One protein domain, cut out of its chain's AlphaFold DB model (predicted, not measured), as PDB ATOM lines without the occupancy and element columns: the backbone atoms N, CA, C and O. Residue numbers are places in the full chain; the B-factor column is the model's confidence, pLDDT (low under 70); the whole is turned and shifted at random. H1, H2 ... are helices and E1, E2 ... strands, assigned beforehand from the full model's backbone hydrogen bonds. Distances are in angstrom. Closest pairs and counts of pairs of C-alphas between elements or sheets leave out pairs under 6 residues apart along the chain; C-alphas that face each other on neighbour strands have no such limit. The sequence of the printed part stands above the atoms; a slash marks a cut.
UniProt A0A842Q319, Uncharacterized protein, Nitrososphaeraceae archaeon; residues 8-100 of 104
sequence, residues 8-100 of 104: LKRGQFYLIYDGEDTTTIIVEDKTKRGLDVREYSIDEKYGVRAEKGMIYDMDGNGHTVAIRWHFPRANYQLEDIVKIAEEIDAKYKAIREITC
ATOM      1  N   LEU A   8      40.936 -42.695  40.541       90.19
ATOM      2  CA  LEU A   8      40.717 -41.267  40.309       90.19
ATOM      3  C   LEU A   8      39.234 -40.904  40.395       90.19
ATOM      4  O   LEU A   8      38.853 -39.933  41.045       90.19
ATOM      5  N   LYS A   9      38.378 -41.695  39.741       91.38
ATOM      6  CA  LYS A   9      36.920 -41.535  39.776       91.38
ATOM      7  C   LYS A   9      36.252 -42.881  39.521       91.38
ATOM      8  O   LYS A   9      36.815 -43.765  38.883       91.38
ATOM      9  N   ARG A  10      35.021 -43.045  39.993       91.88
ATOM     10  CA  ARG A  10      34.174 -44.193  39.653       91.88
ATOM     11  C   ARG A  10      32.754 -43.740  39.360       91.88
ATOM     12  O   ARG A  10      32.236 -42.883  40.071       91.88
ATOM     13  N   GLY A  11      32.151 -44.349  38.348       89.25
ATOM     14  CA  GLY A  11      30.726 -44.255  38.054       89.25
ATOM     15  C   GLY A  11      29.986 -45.534  38.437       89.25
ATOM     16  O   GLY A  11      30.530 -46.439  39.088       89.25
ATOM     17  N   GLN A  12      28.731 -45.631  38.001       88.75
ATOM     18  CA  GLN A  12      27.949 -46.853  38.145       88.75
ATOM     19  C   GLN A  12      28.521 -47.945  37.232       88.75
ATOM     20  O   GLN A  12      28.799 -49.060  37.697       88.75
ATOM     21  N   PHE A  13      28.789 -47.584  35.976       89.88
ATOM     22  CA  PHE A  13      29.189 -48.487  34.898       89.88
ATOM     23  C   PHE A  13      30.648 -48.335  34.449       89.88
ATOM     24  O   PHE A  13      31.093 -49.101  33.602       89.88
ATOM     25  N   TYR A  14      31.424 -47.426  35.048       92.69
ATOM     26  CA  TYR A  14      32.839 -47.230  34.708       92.69
ATOM     27  C   TYR A  14      33.753 -47.052  35.931       92.69
ATOM     28  O   TYR A  14      33.298 -46.694  37.025       92.69
ATOM     29  N   LEU A  15      35.059 -47.252  35.732       93.00
ATOM     30  CA  LEU A  15      36.142 -46.873  36.650       93.00
ATOM     31  C   LEU A  15      37.189 -46.039  35.911       93.00
ATOM     32  O   LEU A  15      37.480 -46.310  34.752       93.00
ATOM     33  N   ILE A  16      37.766 -45.054  36.595       94.44
ATOM     34  CA  ILE A  16      38.904 -44.262  36.119       94.44
ATOM     35  C   ILE A  16      40.019 -44.381  37.151       94.44
ATOM     36  O   ILE A  16      39.813 -44.056  38.323       94.44
ATOM     37  N   TYR A  17      41.193 -44.827  36.729       93.19
ATOM     38  CA  TYR A  17      42.350 -45.008  37.601       93.19
ATOM     39  C   TYR A  17      43.656 -44.729  36.860       93.19
ATOM     40  O   TYR A  17      43.699 -44.712  35.629       93.19
ATOM     41  N   ASP A  18      44.722 -44.483  37.611       91.00
ATOM     42  CA  ASP A  18      46.055 -44.319  37.036       91.00
ATOM     43  C   ASP A  18      46.642 -45.658  36.581       91.00
ATOM     44  O   ASP A  18      46.602 -46.659  37.300       91.00
ATOM     45  N   GLY A  19      47.226 -45.667  35.382       86.25
ATOM     46  CA  GLY A  19      48.048 -46.775  34.903       86.25
ATOM     47  C   GLY A  19      49.323 -46.944  35.731       86.25
ATOM     48  O   GLY A  19      49.663 -46.095  36.554       86.25
ATOM     49  N   GLU A  20      50.040 -48.045  35.506       83.69
ATOM     50  CA  GLU A  20      51.248 -48.402  36.270       83.69
ATOM     51  C   GLU A  20      52.295 -47.274  36.280       83.69
ATOM     52  O   GLU A  20      52.820 -46.920  37.333       83.69
ATOM     53  N   ASP A  21      52.511 -46.629  35.135       81.25
ATOM     54  CA  ASP A  21      53.481 -45.544  34.984       81.25
ATOM     55  C   ASP A  21      52.947 -44.154  35.376       81.25
ATOM     56  O   ASP A  21      53.656 -43.164  35.207       81.25
ATOM     57  N   THR A  22      51.696 -44.018  35.839       78.19
ATOM     58  CA  THR A  22      50.991 -42.742  36.153       78.19
ATOM     59  C   THR A  22      50.899 -41.706  35.016       78.19
ATOM     60  O   THR A  22      50.232 -40.683  35.148       78.19
ATOM     61  N   THR A  23      51.519 -41.963  33.863       88.06
ATOM     62  CA  THR A  23      51.481 -41.125  32.650       88.06
ATOM     63  C   THR A  23      50.238 -41.365  31.798       88.06
ATOM     64  O   THR A  23      49.932 -40.586  30.893       88.06
ATOM     65  N   THR A  24      49.509 -42.438  32.093       91.81
ATOM     66  CA  THR A  24      48.314 -42.866  31.374       91.81
ATOM     67  C   THR A  24      47.175 -43.017  32.367       91.81
ATOM     68  O   THR A  24      47.345 -43.615  33.426       91.81
ATOM     69  N   ILE A  25      46.015 -42.483  32.015       93.38
ATOM     70  CA  ILE A  25      44.771 -42.684  32.747       93.38
ATOM     71  C   ILE A  25      43.997 -43.786  32.034       93.38
ATOM     72  O   ILE A  25      43.810 -43.739  30.817       93.38
ATOM     73  N   ILE A  26      43.539 -44.771  32.793       93.44
ATOM     74  CA  ILE A  26      42.784 -45.899  32.265       93.44
ATOM     75  C   ILE A  26      41.314 -45.708  32.620       93.44
ATOM     76  O   ILE A  26      40.972 -45.467  33.778       93.44
ATOM     77  N   VAL A  27      40.451 -45.829  31.612       94.19
ATOM     78  CA  VAL A  27      38.998 -45.932  31.790       94.19
ATOM     79  C   VAL A  27      38.595 -47.372  31.543       94.19
ATOM     80  O   VAL A  27      38.843 -47.893  30.461       94.19
ATOM     81  N   GLU A  28      37.965 -48.007  32.524       92.62
ATOM     82  CA  GLU A  28      37.442 -49.371  32.430       92.62
ATOM     83  C   GLU A  28      35.910 -49.360  32.416       92.62
ATOM     84  O   GLU A  28      35.277 -48.764  33.292       92.62
ATOM     85  N   ASP A  29      35.313 -50.062  31.452       91.50
ATOM     86  CA  ASP A  29      33.880 -50.354  31.406       91.50
ATOM     87  C   ASP A  29      33.563 -51.553  32.323       91.50
ATOM     88  O   ASP A  29      33.893 -52.709  32.040       91.50
ATOM     89  N   LYS A  30      32.871 -51.287  33.436       89.75
ATOM     90  CA  LYS A  30      32.502 -52.305  34.432       89.75
ATOM     91  C   LYS A  30      31.421 -53.260  33.936       89.75
ATOM     92  O   LYS A  30      31.266 -54.334  34.516       89.75
ATOM     93  N   THR A  31      30.653 -52.895  32.909       84.75
ATOM     94  CA  THR A  31      29.630 -53.784  32.329       84.75
ATOM     95  C   THR A  31      30.262 -54.968  31.609       84.75
ATOM     96  O   THR A  31      29.608 -55.990  31.416       84.75
ATOM     97  N   LYS A  32      31.544 -54.856  31.245       84.38
ATOM     98  CA  LYS A  32      32.328 -55.899  30.571       84.38
ATOM     99  C   LYS A  32      33.232 -56.672  31.529       84.38
ATOM    100  O   LYS A  32      34.133 -57.388  31.097       84.38
ATOM    101  N   ARG A  33      33.006 -56.545  32.840       74.88
ATOM    102  CA  ARG A  33      33.785 -57.250  33.859       74.88
ATOM    103  C   ARG A  33      33.664 -58.765  33.666       74.88
ATOM    104  O   ARG A  33      32.564 -59.304  33.666       74.88
ATOM    105  N   GLY A  34      34.809 -59.435  33.553       78.94
ATOM    106  CA  GLY A  34      34.887 -60.875  33.292       78.94
ATOM    107  C   GLY A  34      35.112 -61.238  31.823       78.94
ATOM    108  O   GLY A  34      35.225 -62.418  31.518       78.94
ATOM    109  N   LEU A  35      35.205 -60.250  30.927       85.06
ATOM    110  CA  LEU A  35      35.636 -60.469  29.552       85.06
ATOM    111  C   LEU A  35      37.169 -60.476  29.469       85.06
ATOM    112  O   LEU A  35      37.817 -59.530  29.919       85.06
ATOM    113  N   ASP A  36      37.746 -61.518  28.871       86.88
ATOM    114  CA  ASP A  36      39.181 -61.560  28.588       86.88
ATOM    115  C   ASP A  36      39.561 -60.556  27.496       86.88
ATOM    116  O   ASP A  36      38.907 -60.455  26.449       86.88
ATOM    117  N   VAL A  37      40.668 -59.847  27.719       89.50
ATOM    118  CA  VAL A  37      41.288 -59.010  26.692       89.50
ATOM    119  C   VAL A  37      41.885 -59.929  25.633       89.50
ATOM    120  O   VAL A  37      42.790 -60.713  25.914       89.50
ATOM    121  N   ARG A  38      41.374 -59.839  24.405       90.25
ATOM    122  CA  ARG A  38      41.861 -60.628  23.264       90.25
ATOM    123  C   ARG A  38      42.605 -59.795  22.237       90.25
ATOM    124  O   ARG A  38      43.407 -60.346  21.490       90.25
ATOM    125  N   GLU A  39      42.351 -58.493  22.196       90.81
ATOM    126  CA  GLU A  39      42.934 -57.601  21.205       90.81
ATOM    127  C   GLU A  39      43.329 -56.258  21.824       90.81
ATOM    128  O   GLU A  39      42.652 -55.728  22.705       90.81
ATOM    129  N   TYR A  40      44.421 -55.691  21.313       93.12
ATOM    130  CA  TYR A  40      44.849 -54.326  21.586       93.12
ATOM    131  C   TYR A  40      44.823 -53.545  20.277       93.12
ATOM    132  O   TYR A  40      45.616 -53.826  19.381       93.12
ATOM    133  N   SER A  41      43.946 -52.551  20.187       93.12
ATOM    134  CA  SER A  41      43.732 -51.771  18.965       93.12
ATOM    135  C   SER A  41      43.524 -50.303  19.299       93.12
ATOM    136  O   SER A  41      43.199 -49.958  20.432       93.12
ATOM    137  N   ILE A  42      43.693 -49.421  18.316       92.56
ATOM    138  CA  ILE A  42      43.290 -48.024  18.480       92.56
ATOM    139  C   ILE A  42      41.764 -47.949  18.390       92.56
ATOM    140  O   ILE A  42      41.146 -48.551  17.508       92.56
ATOM    141  N   ASP A  43      41.149 -47.268  19.347       90.81
ATOM    142  CA  ASP A  43      39.731 -46.951  19.316       90.81
ATOM    143  C   ASP A  43      39.483 -45.858  18.276       90.81
ATOM    144  O   ASP A  43      40.101 -44.798  18.326       90.81
ATOM    145  N   GLU A  44      38.594 -46.107  17.322       87.00
ATOM    146  CA  GLU A  44      38.334 -45.175  16.221       87.00
ATOM    147  C   GLU A  44      37.588 -43.913  16.676       87.00
ATOM    148  O   GLU A  44      37.729 -42.867  16.047       87.00
ATOM    149  N   LYS A  45      36.821 -43.982  17.776       87.25
ATOM    150  CA  LYS A  45      36.078 -42.833  18.312       87.25
ATOM    151  C   LYS A  45      37.013 -41.885  19.059       87.25
ATOM    152  O   LYS A  45      36.893 -40.672  18.913       87.25
ATOM    153  N   TYR A  46      37.922 -42.431  19.865       87.12
ATOM    154  CA  TYR A  46      38.771 -41.636  20.762       87.12
ATOM    155  C   TYR A  46      40.226 -41.503  20.294       87.12
ATOM    156  O   TYR A  46      40.982 -40.711  20.849       87.12
ATOM    157  N   GLY A  47      40.662 -42.279  19.301       89.19
ATOM    158  CA  GLY A  47      42.042 -42.258  18.807       89.19
ATOM    159  C   GLY A  47      43.078 -42.717  19.838       89.19
ATOM    160  O   GLY A  47      44.248 -42.351  19.739       89.19
ATOM    161  N   VAL A  48      42.665 -43.490  20.847       92.31
ATOM    162  CA  VAL A  48      43.543 -43.986  21.917       92.31
ATOM    163  C   VAL A  48      43.652 -45.500  21.894       92.31
ATOM    164  O   VAL A  48      42.808 -46.188  21.325       92.31
ATOM    165  N   ARG A  49      44.687 -46.040  22.538       93.44
ATOM    166  CA  ARG A  49      44.828 -47.488  22.676       93.44
ATOM    167  C   ARG A  49      43.693 -48.030  23.542       93.44
ATOM    168  O   ARG A  49      43.454 -47.537  24.641       93.44
ATOM    169  N   ALA A  50      43.030 -49.064  23.054       94.31
ATOM    170  CA  ALA A  50      41.964 -49.753  23.747       94.31
ATOM    171  C   ALA A  50      42.228 -51.257  23.798       94.31
ATOM    172  O   ALA A  50      42.720 -51.870  22.849       94.31
ATOM    173  N   GLU A  51      41.878 -51.835  24.935       94.31
ATOM    174  CA  GLU A  51      41.831 -53.269  25.162       94.31
ATOM    175  C   GLU A  51      40.431 -53.735  24.810       94.31
ATOM    176  O   GLU A  51      39.447 -53.248  25.375       94.31
ATOM    177  N   LYS A  52      40.337 -54.660  23.863       93.00
ATOM    178  CA  LYS A  52      39.071 -55.189  23.386       93.00
ATOM    179  C   LYS A  52      38.958 -56.669  23.730       93.00
ATOM    180  O   LYS A  52      39.921 -57.433  23.640       93.00
ATOM    181  N   GLY A  53      37.761 -57.068  24.129       90.94
ATOM    182  CA  GLY A  53      37.378 -58.465  24.273       90.94
ATOM    183  C   GLY A  53      36.351 -58.847  23.224       90.94
ATOM    184  O   GLY A  53      35.897 -58.015  22.441       90.94
ATOM    185  N   MET A  54      35.972 -60.117  23.224       90.31
ATOM    186  CA  MET A  54      35.012 -60.661  22.272       90.31
ATOM    187  C   MET A  54      33.829 -61.258  23.016       90.31
ATOM    188  O   MET A  54      34.003 -62.178  23.811       90.31
ATOM    189  N   ILE A  55      32.641 -60.724  22.750       88.88
ATOM    190  CA  ILE A  55      31.370 -61.291  23.201       88.88
ATOM    191  C   ILE A  55      30.750 -62.082  22.054       88.88
ATOM    192  O   ILE A  55      30.936 -61.721  20.898       88.88
ATOM    193  N   TYR A  56      30.023 -63.146  22.363       88.12
ATOM    194  CA  TYR A  56      29.325 -63.944  21.357       88.12
ATOM    195  C   TYR A  56      27.823 -63.712  21.495       88.12
ATOM    196  O   TYR A  56      27.301 -63.737  22.611       88.12
ATOM    197  N   ASP A  57      27.152 -63.448  20.378       87.12
ATOM    198  CA  ASP A  57      25.690 -63.371  20.328       87.12
ATOM    199  C   ASP A  57      25.049 -64.778  20.404       87.12
ATOM    200  O   ASP A  57      25.752 -65.792  20.356       87.12
ATOM    201  N   MET A  58      23.717 -64.857  20.509       87.06
ATOM    202  CA  MET A  58      22.947 -66.107  20.491       87.06
ATOM    203  C   MET A  58      23.201 -66.959  19.240       87.06
ATOM    204  O   MET A  58      23.128 -68.183  19.318       87.06
ATOM    205  N   ASP A  59      23.538 -66.330  18.111       89.69
ATOM    206  CA  ASP A  59      23.896 -67.023  16.865       89.69
ATOM    207  C   ASP A  59      25.367 -67.507  16.834       89.69
ATOM    208  O   ASP A  59      25.815 -68.143  15.887       89.69
ATOM    209  N   GLY A  60      26.156 -67.216  17.878       88.75
ATOM    210  CA  GLY A  60      27.576 -67.576  17.958       88.75
ATOM    211  C   GLY A  60      28.518 -66.612  17.229       88.75
ATOM    212  O   GLY A  60      29.725 -66.856  17.178       88.75
ATOM    213  N   ASN A  61      28.006 -65.497  16.702       90.69
ATOM    214  CA  ASN A  61      28.824 -64.458  16.078       90.69
ATOM    215  C   ASN A  61      29.601 -63.662  17.135       90.69
ATOM    216  O   ASN A  61      29.026 -63.143  18.092       90.69
ATOM    217  N   GLY A  62      30.920 -63.571  16.952       88.81
ATOM    218  CA  GLY A  62      31.809 -62.817  17.831       88.81
ATOM    219  C   GLY A  62      31.786 -61.323  17.514       88.81
ATOM    220  O   GLY A  62      32.164 -60.911  16.419       88.81
ATOM    221  N   HIS A  63      31.400 -60.503  18.485       89.00
ATOM    222  CA  HIS A  63      31.486 -59.051  18.429       89.00
ATOM    223  C   HIS A  63      32.614 -58.556  19.328       89.00
ATOM    224  O   HIS A  63      32.640 -58.805  20.537       89.00
ATOM    225  N   THR A  64      33.540 -57.814  18.735       89.44
ATOM    226  CA  THR A  64      34.622 -57.173  19.474       89.44
ATOM    227  C   THR A  64      34.098 -55.927  20.183       89.44
ATOM    228  O   THR A  64      33.511 -55.042  19.560       89.44
ATOM    229  N   VAL A  65      34.325 -55.835  21.490       90.19
ATOM    230  CA  VAL A  65      33.910 -54.709  22.335       90.19
ATOM    231  C   VAL A  65      35.096 -54.174  23.120       90.19
ATOM    232  O   VAL A  65      35.914 -54.943  23.620       90.19
ATOM    233  N   ALA A  66      35.195 -52.853  23.241       91.38
ATOM    234  CA  ALA A  66      36.206 -52.225  24.079       91.38
ATOM    235  C   ALA A  66      35.871 -52.416  25.567       91.38
ATOM    236  O   ALA A  66      34.726 -52.245  25.986       91.38
ATOM    237  N   ILE A  67      36.881 -52.811  26.339       92.50
ATOM    238  CA  ILE A  67      36.821 -53.043  27.786       92.50
ATOM    239  C   ILE A  67      37.511 -51.887  28.508       92.50
ATOM    240  O   ILE A  67      36.977 -51.355  29.481       92.50
ATOM    241  N   ARG A  68      38.708 -51.509  28.044       93.19
ATOM    242  CA  ARG A  68      39.524 -50.462  28.664       93.19
ATOM    243  C   ARG A  68      40.108 -49.537  27.619       93.19
ATOM    244  O   ARG A  68      40.535 -49.996  26.564       93.19
ATOM    245  N   TRP A  69      40.201 -48.257  27.947       94.69
ATOM    246  CA  TRP A  69      40.849 -47.241  27.123       94.69
ATOM    247  C   TRP A  69      42.003 -46.607  27.888       94.69
ATOM    248  O   TRP A  69      41.877 -46.293  29.070       94.69
ATOM    249  N   HIS A  70      43.118 -46.413  27.192       94.12
ATOM    250  CA  HIS A  70      44.378 -45.908  27.726       94.12
ATOM    251  C   HIS A  70      44.603 -44.486  27.224       94.12
ATOM    252  O   HIS A  70      45.052 -44.279  26.097       94.12
ATOM    253  N   PHE A  71      44.283 -43.503  28.060       93.69
ATOM    254  CA  PHE A  71      44.386 -42.088  27.728       93.69
ATOM    255  C   PHE A  71      45.727 -41.515  28.196       93.69
ATOM    256  O   PHE A  71      45.964 -41.417  29.403       93.69
ATOM    257  N   PRO A  72      46.621 -41.105  27.280       92.56
ATOM    258  CA  PRO A  72      47.876 -40.480  27.673       92.56
ATOM    259  C   PRO A  72      47.613 -39.090  28.262       92.56
ATOM    260  O   PRO A  72      47.031 -38.229  27.595       92.56
ATOM    261  N   ARG A  73      48.120 -38.830  29.475       90.38
ATOM    262  CA  ARG A  73      48.007 -37.521  30.149       90.38
ATOM    263  C   ARG A  73      48.673 -36.380  29.373       90.38
ATOM    264  O   ARG A  73      48.377 -35.219  29.623       90.38
ATOM    265  N   ALA A  74      49.555 -36.706  28.425       90.38
ATOM    266  CA  ALA A  74      50.158 -35.738  27.511       90.38
ATOM    267  C   ALA A  74      49.122 -35.043  26.607       90.38
ATOM    268  O   ALA A  74      49.323 -33.889  26.245       90.38
ATOM    269  N   ASN A  75      48.028 -35.738  26.265       90.00
ATOM    270  CA  ASN A  75      47.020 -35.249  25.318       90.00
ATOM    271  C   ASN A  75      45.623 -35.095  25.938       90.00
ATOM    272  O   ASN A  75      44.795 -34.388  25.374       90.00
ATOM    273  N   TYR A  76      45.350 -35.751  27.070       90.12
ATOM    274  CA  TYR A  76      44.032 -35.776  27.706       90.12
ATOM    275  C   TYR A  76      44.119 -35.365  29.173       90.12
ATOM    276  O   TYR A  76      44.913 -35.924  29.934       90.12
ATOM    277  N   GLN A  77      43.268 -34.426  29.588       90.81
ATOM    278  CA  GLN A  77      43.114 -34.087  30.999       90.81
ATOM    279  C   GLN A  77      42.057 -34.977  31.652       90.81
ATOM    280  O   GLN A  77      41.179 -35.530  30.990       90.81
ATOM    281  N   LEU A  78      42.119 -35.093  32.982       89.31
ATOM    282  CA  LEU A  78      41.160 -35.896  33.741       89.31
ATOM    283  C   LEU A  78      39.711 -35.467  33.458       89.31
ATOM    284  O   LEU A  78      38.844 -36.321  33.338       89.31
ATOM    285  N   GLU A  79      39.450 -34.169  33.304       91.25
ATOM    286  CA  GLU A  79      38.109 -33.640  33.025       91.25
ATOM    287  C   GLU A  79      37.541 -34.119  31.680       91.25
ATOM    288  O   GLU A  79      36.357 -34.447  31.601       91.25
ATOM    289  N   ASP A  80      38.370 -34.215  30.638       91.19
ATOM    290  CA  ASP A  80      37.954 -34.731  29.327       91.19
ATOM    291  C   ASP A  80      37.613 -36.219  29.412       91.19
ATOM    292  O   ASP A  80      36.587 -36.677  28.908       91.19
ATOM    293  N   ILE A  81      38.445 -36.970  30.131       92.00
ATOM    294  CA  ILE A  81      38.280 -38.410  30.335       92.00
ATOM    295  C   ILE A  81      37.024 -38.697  31.163       92.00
ATOM    296  O   ILE A  81      36.295 -39.650  30.888       92.00
ATOM    297  N   VAL A  82      36.734 -37.854  32.153       92.62
ATOM    298  CA  VAL A  82      35.511 -37.943  32.953       92.62
ATOM    299  C   VAL A  82      34.268 -37.766  32.086       92.62
ATOM    300  O   VAL A  82      33.339 -38.553  32.243       92.62
ATOM    301  N   LYS A  83      34.252 -36.810  31.149       92.31
ATOM    302  CA  LYS A  83      33.118 -36.630  30.224       92.31
ATOM    303  C   LYS A  83      32.891 -37.877  29.371       92.31
ATOM    304  O   LYS A  83      31.760 -38.344  29.271       92.31
ATOM    305  N   ILE A  84      33.969 -38.453  28.834       90.50
ATOM    306  CA  ILE A  84      33.912 -39.699  28.053       90.50
ATOM    307  C   ILE A  84      33.329 -40.838  28.897       90.50
ATOM    308  O   ILE A  84      32.462 -41.583  28.445       90.50
ATOM    309  N   ALA A  85      33.784 -40.977  30.140       91.06
ATOM    310  CA  ALA A  85      33.296 -42.014  31.035       91.06
ATOM    311  C   ALA A  85      31.819 -41.802  31.427       91.06
ATOM    312  O   ALA A  85      31.051 -42.760  31.526       91.06
ATOM    313  N   GLU A  86      31.386 -40.553  31.591       91.19
ATOM    314  CA  GLU A  86      29.987 -40.208  31.856       91.19
ATOM    315  C   GLU A  86      29.069 -40.484  30.656       91.19
ATOM    316  O   GLU A  86      27.927 -40.888  30.870       91.19
ATOM    317  N   GLU A  87      29.555 -40.393  29.412       90.06
ATOM    318  CA  GLU A  87      28.801 -40.868  28.239       90.06
ATOM    319  C   GLU A  87      28.515 -42.378  28.313       90.06
ATOM    320  O   GLU A  87      27.422 -42.821  27.954       90.06
ATOM    321  N   ILE A  88      29.483 -43.176  28.785       86.94
ATOM    322  CA  ILE A  88      29.316 -44.627  28.970       86.94
ATOM    323  C   ILE A  88      28.219 -44.882  30.007       86.94
ATOM    324  O   ILE A  88      27.295 -45.659  29.760       86.94
ATOM    325  N   ASP A  89      28.291 -44.191  31.145       87.62
ATOM    326  CA  ASP A  89      27.311 -44.319  32.224       87.62
ATOM    327  C   ASP A  89      25.901 -43.936  31.755       87.62
ATOM    328  O   ASP A  89      24.963 -44.718  31.908       87.62
ATOM    329  N   ALA A  90      25.770 -42.781  31.093       88.56
ATOM    330  CA  ALA A  90      24.507 -42.291  30.553       88.56
ATOM    331  C   ALA A  90      23.909 -43.255  29.521       88.56
ATOM    332  O   ALA A  90      22.710 -43.529  29.559       88.56
ATOM    333  N   LYS A  91      24.736 -43.826  28.634       87.12
ATOM    334  CA  LYS A  91      24.293 -44.810  27.641       87.12
ATOM    335  C   LYS A  91      23.696 -46.050  28.304       87.12
ATOM    336  O   LYS A  91      22.600 -46.465  27.935       87.12
ATOM    337  N   TYR A  92      24.393 -46.656  29.266       84.88
ATOM    338  CA  TYR A  92      23.886 -47.862  29.931       84.88
ATOM    339  C   TYR A  92      22.719 -47.573  30.868       84.88
ATOM    340  O   TYR A  92      21.822 -48.408  30.988       84.88
ATOM    341  N   LYS A  93      22.687 -46.390  31.487       85.44
ATOM    342  CA  LYS A  93      21.540 -45.944  32.273       85.44
ATOM    343  C   LYS A  93      20.290 -45.818  31.397       85.44
ATOM    344  O   LYS A  93      19.285 -46.435  31.725       85.44
ATOM    345  N   ALA A  94      20.400 -45.165  30.240       84.88
ATOM    346  CA  ALA A  94      19.298 -45.050  29.286       84.88
ATOM    347  C   ALA A  94      18.824 -46.422  28.777       84.88
ATOM    348  O   ALA A  94      17.625 -46.673  28.716       84.88
ATOM    349  N   ILE A  95      19.745 -47.345  28.461       81.38
ATOM    350  CA  ILE A  95      19.384 -48.723  28.079       81.38
ATOM    351  C   ILE A  95      18.581 -49.392  29.201       81.38
ATOM    352  O   ILE A  95      17.541 -49.986  28.930       81.38
ATOM    353  N   ARG A  96      19.033 -49.259  30.454       77.75
ATOM    354  CA  ARG A  96      18.349 -49.827  31.619       77.75
ATOM    355  C   ARG A  96      16.939 -49.259  31.788       77.75
ATOM    356  O   ARG A  96      16.019 -50.040  32.006       77.75
ATOM    357  N   GLU A  97      16.782 -47.944  31.662       74.81
ATOM    358  CA  GLU A  97      15.494 -47.238  31.769       74.81
ATOM    359  C   GLU A  97      14.511 -47.647  30.659       74.81
ATOM    360  O   GLU A  97      13.318 -47.756  30.903       74.81
ATOM    361  N   ILE A  98      14.996 -47.953  29.452       72.88
ATOM    362  CA  ILE A  98      14.146 -48.452  28.358       72.88
ATOM    363  C   ILE A  98      13.717 -49.909  28.601       72.88
ATOM    364  O   ILE A  98      12.595 -50.289  28.275       72.88
ATOM    365  N   THR A  99      14.608 -50.746  29.144       68.06
ATOM    366  CA  THR A  99      14.339 -52.183  29.366       68.06
ATOM    367  C   THR A  99      13.533 -52.489  30.628       68.06
ATOM    368  O   THR A  99      12.940 -53.560  30.720       68.06
ATOM    369  N   CYS A 100      13.502 -51.562  31.583       60.19
ATOM    370  CA  CYS A 100      12.588 -51.556  32.720       60.19
ATOM    371  C   CYS A 100      11.721 -50.300  32.594       60.19
ATOM    372  O   CYS A 100      12.052 -49.304  33.240       60.19
TER     373      CYS A 100
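This is residues 8 to 100 of the 104 residues of an uncharacterized protein of Nitrososphaeraceae archaeon (UniProt A0A842Q319). A twisted sheet of six antiparallel strands has one long helix, H1, packed along one face over E2 and E3, as two layers. Residues 94 to 100, of which 94 to 99 belong to H1, stick out. The printed part has 93 residues, with six named strands, then H1; the sheet's order is E1 E2 E3 E6 E5 E4. The class is mixed, helices and strands; the whole is compact, with a radius of gyration of the C-alphas of 13.8 A, and spans 42 by 30 by 22 A.

The longest strand, E6, residues 62 to 72, measures 29.2 A; E5, residues 49 to 56, 22.6 A; E3, residues 24 to 29, 16.3 A. E4 is residues 39 to 42, E2 14 to 18, and E1 8 to 10, with C-alpha 8 at (40.717, -41.267, 40.309). H1, residues 78 to 99, measures 31.7 A and ends at C-alpha 99, (14.339, -52.183, 29.366).

E1 E2 E3 and E4 E5 E6 are meanders, each strand the antiparallel neighbour of the one before. E3 to E6 form a Greek key, a meander whose preceding strand, E3, neighbours its last, E6. Across the neighbour pairs, N 16 and O 9 are 2.8 A apart in E1 and E2, N 15 and O 28 2.9 A in E2 and E3, N 25 and O 71 2.8 A in E3 and E6, N 51 and O 68 2.8 A in E6 and E5, and N 41 and O 50 3.0 A in E5 and E4, each within hydrogen-bond range. The sheet is only just strongly twisted, with C-alphas up to 4.1 A off its best plane. H1 is on the sheet at a height of 9.2 A, along the strands, at 3 degrees to E3 on the local plane. The closest C-alphas of H1 and E2, Ala 85 and Tyr 14, are 6.4 A apart. In H1 every O i to N i+4 pair is within hydrogen-bond range.

The C-alphas of Asp 59 and Ala 74, the two farthest apart, are 42.2 A apart. The printed part has no cut, and no link is long. Residues 99 to 100 have pLDDT under 70.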